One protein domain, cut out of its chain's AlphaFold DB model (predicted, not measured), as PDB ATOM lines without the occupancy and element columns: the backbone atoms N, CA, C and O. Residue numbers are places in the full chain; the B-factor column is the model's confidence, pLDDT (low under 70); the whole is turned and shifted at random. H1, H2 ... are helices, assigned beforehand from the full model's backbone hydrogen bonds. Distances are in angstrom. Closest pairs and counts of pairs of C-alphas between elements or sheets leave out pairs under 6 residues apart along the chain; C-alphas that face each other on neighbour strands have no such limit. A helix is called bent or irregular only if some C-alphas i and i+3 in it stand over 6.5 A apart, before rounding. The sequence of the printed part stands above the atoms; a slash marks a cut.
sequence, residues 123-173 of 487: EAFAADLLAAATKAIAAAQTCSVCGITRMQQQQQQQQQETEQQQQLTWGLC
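This is residues 123 to 173 of the 487 residues of an uncharacterized protein of Eimeria acervulina (UniProt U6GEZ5). Two long helices, H2 and the shorter H1, meet near their ends and make an open L, with a single residue, Cys 143, at the corner. Beyond that corner the arms have no contact with each other. The printed part has 51 residues with two named helices, H1 then H2, and no named strand; the class is all helix. The whole is extended, with a radius of gyration of the C-alphas of 18.7 A and spans of 59 by 28 by 7 A.

Find C-alpha 144 at (77.717, 65.268, -2.762); from there H2, residues 144 to 173, runs 43.2 A to C-alpha 173 at (99.255, 44.907, 28.710). H1, residues 123 to 142, begins at C-alpha 123 at (97.217, 54.624, -28.182) and runs 28.6 A. Neither helix is bent.

Look at Gln 141 and Gly 147, whose C-alphas, the closest of the two helices, are 6.1 A apart. Here H2, with residues 146 to 147 alone, and H1, with residues 140 to 141 alone, only just touch, and only at the corner, with 3 pairs of C-alphas within 8 A. Their lines are about perpendicular, at 80 degrees. In H1 and H2 every O i to N i+4 pair is within hydrogen-bond range.

The two C-alphas farthest apart, those of Ala 124 and Cys 173, are 59.2 A apart. The printed part has no cut, and the link from H1 to H2 is tight. Mean pLDDT of the printed part is 79.0; residues 169 and 172 to 173 are under 70.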
ATOM      1  N   GLU A 123      96.758  53.535 -29.048       82.75
ATOM      2  CA  GLU A 123      97.217  54.624 -28.182       82.75
ATOM      3  C   GLU A 123      96.146  55.715 -28.018       82.75
ATOM      4  O   GLU A 123      95.862  56.132 -26.895       82.75
ATOM      5  N   ALA A 124      95.470  56.104 -29.107       81.50
ATOM      6  CA  ALA A 124      94.341  57.033 -29.056       81.50
ATOM      7  C   ALA A 124      93.176  56.482 -28.216       81.50
ATOM      8  O   ALA A 124      92.644  57.181 -27.356       81.50
ATOM      9  N   PHE A 125      92.829  55.202 -28.389       88.31
ATOM     10  CA  PHE A 125      91.802  54.549 -27.577       88.31
ATOM     11  C   PHE A 125      92.172  54.499 -26.085       88.31
ATOM     12  O   PHE A 125      91.330  54.774 -25.229       88.31
ATOM     13  N   ALA A 126      93.425  54.177 -25.754       83.69
ATOM     14  CA  ALA A 126      93.902  54.151 -24.373       83.69
ATOM     15  C   ALA A 126      93.873  55.551 -23.733       83.69
ATOM     16  O   ALA A 126      93.466  55.689 -22.575       83.69
ATOM     17  N   ALA A 127      94.240  56.587 -24.493       87.44
ATOM     18  CA  ALA A 127      94.153  57.977 -24.057       87.44
ATOM     19  C   ALA A 127      92.697  58.404 -23.796       87.44
ATOM     20  O   ALA A 127      92.407  58.987 -22.747       87.44
ATOM     21  N   ASP A 128      91.769  58.046 -24.686       88.44
ATOM     22  CA  ASP A 128      90.342  58.347 -24.533       88.44
ATOM     23  C   ASP A 128      89.718  57.608 -23.341       88.44
ATOM     24  O   ASP A 128      88.944  58.193 -22.574       88.44
ATOM     25  N   LEU A 129      90.092  56.343 -23.125       89.19
ATOM     26  CA  LEU A 129      89.642  55.558 -21.977       89.19
ATOM     27  C   LEU A 129      90.150  56.153 -20.656       89.19
ATOM     28  O   LEU A 129      89.379  56.292 -19.703       89.19
ATOM     29  N   LEU A 130      91.423  56.555 -20.601       90.81
ATOM     30  CA  LEU A 130      92.007  57.207 -19.428       90.81
ATOM     31  C   LEU A 130      91.348  58.568 -19.156       90.81
ATOM     32  O   LEU A 130      91.039  58.891 -18.004       90.81
ATOM     33  N   ALA A 131      91.070  59.351 -20.201       88.00
ATOM     34  CA  ALA A 131      90.366  60.625 -20.087       88.00
ATOM     35  C   ALA A 131      88.922  60.438 -19.586       88.00
ATOM     36  O   ALA A 131      88.463  61.187 -18.716       88.00
ATOM     37  N   ALA A 132      88.213  59.420 -20.082       86.56
ATOM     38  CA  ALA A 132      86.871  59.069 -19.625       86.56
ATOM     39  C   ALA A 132      86.866  58.604 -18.159       86.56
ATOM     40  O   ALA A 132      86.048  59.081 -17.368       86.56
ATOM     41  N   ALA A 133      87.817  57.752 -17.764       85.31
ATOM     42  CA  ALA A 133      87.980  57.310 -16.381       85.31
ATOM     43  C   ALA A 133      88.286  58.489 -15.442       85.31
ATOM     44  O   ALA A 133      87.670  58.623 -14.385       85.31
ATOM     45  N   THR A 134      89.169  59.398 -15.859       85.62
ATOM     46  CA  THR A 134      89.515  60.600 -15.087       85.62
ATOM     47  C   THR A 134      88.303  61.518 -14.907       85.62
ATOM     48  O   THR A 134      88.048  61.993 -13.799       85.62
ATOM     49  N   LYS A 135      87.493  61.715 -15.958       89.00
ATOM     50  CA  LYS A 135      86.234  62.477 -15.877       89.00
ATOM     51  C   LYS A 135      85.213  61.815 -14.951       89.00
ATOM     52  O   LYS A 135      84.581  62.514 -14.160       89.00
ATOM     53  N   ALA A 136      85.069  60.493 -15.008       76.62
ATOM     54  CA  ALA A 136      84.169  59.755 -14.124       76.62
ATOM     55  C   ALA A 136      84.602  59.856 -12.652       76.62
ATOM     56  O   ALA A 136      83.768  60.089 -11.777       76.62
ATOM     57  N   ILE A 137      85.907  59.767 -12.374       77.06
ATOM     58  CA  ILE A 137      86.463  59.961 -11.027       77.06
ATOM     59  C   ILE A 137      86.229  61.398 -10.547       77.06
ATOM     60  O   ILE A 137      85.780  61.589  -9.417       77.06
ATOM     61  N   ALA A 138      86.467  62.406 -11.389       80.25
ATOM     62  CA  ALA A 138      86.207  63.805 -11.049       80.25
ATOM     63  C   ALA A 138      84.714  64.061 -10.756       80.25
ATOM     64  O   ALA A 138      84.384  64.726  -9.776       80.25
ATOM     65  N   ALA A 139      83.805  63.474 -11.540       78.38
ATOM     66  CA  ALA A 139      82.362  63.550 -11.301       78.38
ATOM     67  C   ALA A 139      81.939  62.833 -10.005       78.38
ATOM     68  O   ALA A 139      81.096  63.324  -9.254       78.38
ATOM     69  N   ALA A 140      82.554  61.692  -9.687       72.19
ATOM     70  CA  ALA A 140      82.319  60.998  -8.423       72.19
ATOM     71  C   ALA A 140      82.837  61.796  -7.211       72.19
ATOM     72  O   ALA A 140      82.243  61.727  -6.136       72.19
ATOM     73  N   GLN A 141      83.913  62.571  -7.379       75.06
ATOM     74  CA  GLN A 141      84.455  63.453  -6.339       75.06
ATOM     75  C   GLN A 141      83.583  64.690  -6.088       75.06
ATOM     76  O   GLN A 141      83.537  65.178  -4.958       75.06
ATOM     77  N   THR A 142      82.881  65.193  -7.106       79.38
ATOM     78  CA  THR A 142      81.945  66.321  -6.962       79.38
ATOM     79  C   THR A 142      80.540  65.885  -6.549       79.38
ATOM     80  O   THR A 142      79.766  66.708  -6.059       79.38
ATOM     81  N   CYS A 143      80.211  64.597  -6.679       87.06
ATOM     82  CA  CYS A 143      78.957  64.039  -6.192       87.06
ATOM     83  C   CYS A 143      78.868  64.169  -4.662       87.06
ATOM     84  O   CYS A 143      79.595  63.514  -3.914       87.06
ATOM     85  N   SER A 144      77.939  65.001  -4.188       72.25
ATOM     86  CA  SER A 144      77.717  65.268  -2.762       72.25
ATOM     87  C   SER A 144      77.356  64.007  -1.973       72.25
ATOM     88  O   SER A 144      77.780  63.866  -0.828       72.25
ATOM     89  N   VAL A 145      76.638  63.068  -2.594       81.88
ATOM     90  CA  VAL A 145      76.257  61.789  -1.981       81.88
ATOM     91  C   VAL A 145      77.486  60.893  -1.822       81.88
ATOM     92  O   VAL A 145      77.809  60.498  -0.704       81.88
ATOM     93  N   CYS A 146      78.243  60.660  -2.899       76.62
ATOM     94  CA  CYS A 146      79.454  59.834  -2.854       76.62
ATOM     95  C   CYS A 146      80.549  60.449  -1.967       76.62
ATOM     96  O   CYS A 146      81.262  59.722  -1.275       76.62
ATOM     97  N   GLY A 147      80.667  61.780  -1.937       78.81
ATOM     98  CA  GLY A 147      81.603  62.494  -1.070       78.81
ATOM     99  C   GLY A 147      81.289  62.322   0.418       78.81
ATOM    100  O   GLY A 147      82.208  62.106   1.212       78.81
ATOM    101  N   ILE A 148      80.006  62.352   0.802       74.19
ATOM    102  CA  ILE A 148      79.574  62.087   2.184       74.19
ATOM    103  C   ILE A 148      79.830  60.624   2.551       74.19
ATOM    104  O   ILE A 148      80.422  60.369   3.598       74.19
ATOM    105  N   THR A 149      79.467  59.671   1.685       78.81
ATOM    106  CA  THR A 149      79.698  58.239   1.943       78.81
ATOM    107  C   THR A 149      81.190  57.923   2.072       78.81
ATOM    108  O   THR A 149      81.585  57.200   2.981       78.81
ATOM    109  N   ARG A 150      82.045  58.523   1.234       77.62
ATOM    110  CA  ARG A 150      83.503  58.337   1.298       77.62
ATOM    111  C   ARG A 150      84.117  58.945   2.559       77.62
ATOM    112  O   ARG A 150      84.969  58.312   3.176       77.62
ATOM    113  N   MET A 151      83.672  60.135   2.970       72.81
ATOM    114  CA  MET A 151      84.080  60.739   4.247       72.81
ATOM    115  C   MET A 151      83.636  59.892   5.441       72.81
ATOM    116  O   MET A 151      84.418  59.672   6.362       72.81
ATOM    117  N   GLN A 152      82.408  59.372   5.414       80.12
ATOM    118  CA  GLN A 152      81.894  58.489   6.459       80.12
ATOM    119  C   GLN A 152      82.685  57.173   6.521       80.12
ATOM    120  O   GLN A 152      83.024  56.712   7.609       80.12
ATOM    121  N   GLN A 153      83.053  56.612   5.366       79.81
ATOM    122  CA  GLN A 153      83.871  55.404   5.275       79.81
ATOM    123  C   GLN A 153      85.311  55.638   5.765       79.81
ATOM    124  O   GLN A 153      85.840  54.813   6.507       79.81
ATOM    125  N   GLN A 154      85.927  56.782   5.439       75.94
ATOM    126  CA  GLN A 154      87.232  57.168   5.998       75.94
ATOM    127  C   GLN A 154      87.172  57.371   7.515       75.94
ATOM    128  O   GLN A 154      88.096  56.980   8.229       75.94
ATOM    129  N   GLN A 155      86.083  57.946   8.028       79.81
ATOM    130  CA  GLN A 155      85.904  58.143   9.464       79.81
ATOM    131  C   GLN A 155      85.711  56.808  10.205       79.81
ATOM    132  O   GLN A 155      86.262  56.637  11.293       79.81
ATOM    133  N   GLN A 156      85.005  55.843   9.602       80.00
ATOM    134  CA  GLN A 156      84.903  54.475  10.126       80.00
ATOM    135  C   GLN A 156      86.244  53.734  10.094       80.00
ATOM    136  O   GLN A 156      86.580  53.078  11.078       80.00
ATOM    137  N   GLN A 157      87.036  53.872   9.025       78.19
ATOM    138  CA  GLN A 157      88.373  53.270   8.967       78.19
ATOM    139  C   GLN A 157      89.294  53.827  10.054       78.19
ATOM    140  O   GLN A 157      89.933  53.046  10.749       78.19
ATOM    141  N   GLN A 158      89.304  55.144  10.286       78.56
ATOM    142  CA  GLN A 158      90.102  55.728  11.373       78.56
ATOM    143  C   GLN A 158      89.639  55.270  12.762       78.56
ATOM    144  O   GLN A 158      90.471  55.082  13.651       78.56
ATOM    145  N   GLN A 159      88.331  55.081  12.972       78.19
ATOM    146  CA  GLN A 159      87.826  54.514  14.226       78.19
ATOM    147  C   GLN A 159      88.284  53.066  14.408       78.19
ATOM    148  O   GLN A 159      88.821  52.756  15.469       78.19
ATOM    149  N   GLN A 160      88.176  52.225  13.374       79.00
ATOM    150  CA  GLN A 160      88.663  50.843  13.426       79.00
ATOM    151  C   GLN A 160      90.171  50.766  13.662       79.00
ATOM    152  O   GLN A 160      90.605  49.966  14.480       79.00
ATOM    153  N   GLU A 161      90.972  51.610  13.012       79.12
ATOM    154  CA  GLU A 161      92.428  51.634  13.208       79.12
ATOM    155  C   GLU A 161      92.800  52.061  14.636       79.12
ATOM    156  O   GLU A 161      93.710  51.503  15.253       79.12
ATOM    157  N   THR A 162      92.054  53.017  15.197       76.50
ATOM    158  CA  THR A 162      92.237  53.462  16.585       76.50
ATOM    159  C   THR A 162      91.840  52.365  17.572       76.50
ATOM    160  O   THR A 162      92.520  52.165  18.579       76.50
ATOM    161  N   GLU A 163      90.760  51.642  17.287       79.12
ATOM    162  CA  GLU A 163      90.274  50.537  18.109       79.12
ATOM    163  C   GLU A 163      91.210  49.323  18.024       79.12
ATOM    164  O   GLU A 163      91.534  48.736  19.054       79.12
ATOM    165  N   GLN A 164      91.766  49.022  16.845       79.31
ATOM    166  CA  GLN A 164      92.806  48.004  16.678       79.31
ATOM    167  C   GLN A 164      94.092  48.381  17.418       79.31
ATOM    168  O   GLN A 164      94.673  47.537  18.096       79.31
ATOM    169  N   GLN A 165      94.525  49.646  17.358       73.94
ATOM    170  CA  GLN A 165      95.670  50.104  18.153       73.94
ATOM    171  C   GLN A 165      95.401  49.993  19.653       73.94
ATOM    172  O   GLN A 165      96.302  49.610  20.400       73.94
ATOM    173  N   GLN A 166      94.181  50.289  20.107       74.44
ATOM    174  CA  GLN A 166      93.816  50.067  21.503       74.44
ATOM    175  C   GLN A 166      93.838  48.577  21.838       74.44
ATOM    176  O   GLN A 166      94.501  48.214  22.800       74.44
ATOM    177  N   GLN A 167      93.240  47.702  21.034       75.25
ATOM    178  CA  GLN A 167      93.283  46.255  21.269       75.25
ATOM    179  C   GLN A 167      94.711  45.700  21.280       75.25
ATOM    180  O   GLN A 167      95.024  44.870  22.126       75.25
ATOM    181  N   LEU A 168      95.605  46.195  20.420       71.38
ATOM    182  CA  LEU A 168      97.027  45.836  20.448       71.38
ATOM    183  C   LEU A 168      97.718  46.341  21.720       71.38
ATOM    184  O   LEU A 168      98.512  45.617  22.316       71.38
ATOM    185  N   THR A 169      97.381  47.549  22.177       69.06
ATOM    186  CA  THR A 169      97.910  48.108  23.432       69.06
ATOM    187  C   THR A 169      97.419  47.307  24.642       69.06
ATOM    188  O   THR A 169      98.213  46.942  25.503       69.06
ATOM    189  N   TRP A 170      96.130  46.958  24.683       72.38
ATOM    190  CA  TRP A 170      95.533  46.123  25.727       72.38
ATOM    191  C   TRP A 170      96.056  44.681  25.682       72.38
ATOM    192  O   TRP A 170      96.332  44.099  26.729       72.38
ATOM    193  N   GLY A 171      96.266  44.123  24.488       72.69
ATOM    194  CA  GLY A 171      96.888  42.815  24.295       72.69
ATOM    195  C   GLY A 171      98.311  42.777  24.849       72.69
ATOM    196  O   GLY A 171      98.654  41.862  25.593       72.69
ATOM    197  N   LEU A 172      99.112  43.815  24.591       63.75
ATOM    198  CA  LEU A 172     100.457  43.957  25.159       63.75
ATOM    199  C   LEU A 172     100.445  44.138  26.688       63.75
ATOM    200  O   LEU A 172     101.344  43.633  27.358       63.75
ATOM    201  N   CYS A 173      99.419  44.780  27.257       65.19
ATOM    202  CA  CYS A 173      99.255  44.907  28.710       65.19
ATOM    203  C   CYS A 173      98.833  43.601  29.411       65.19
ATOM    204  O   CYS A 173      99.073  43.465  30.608       65.19
TER     205      CYS A 173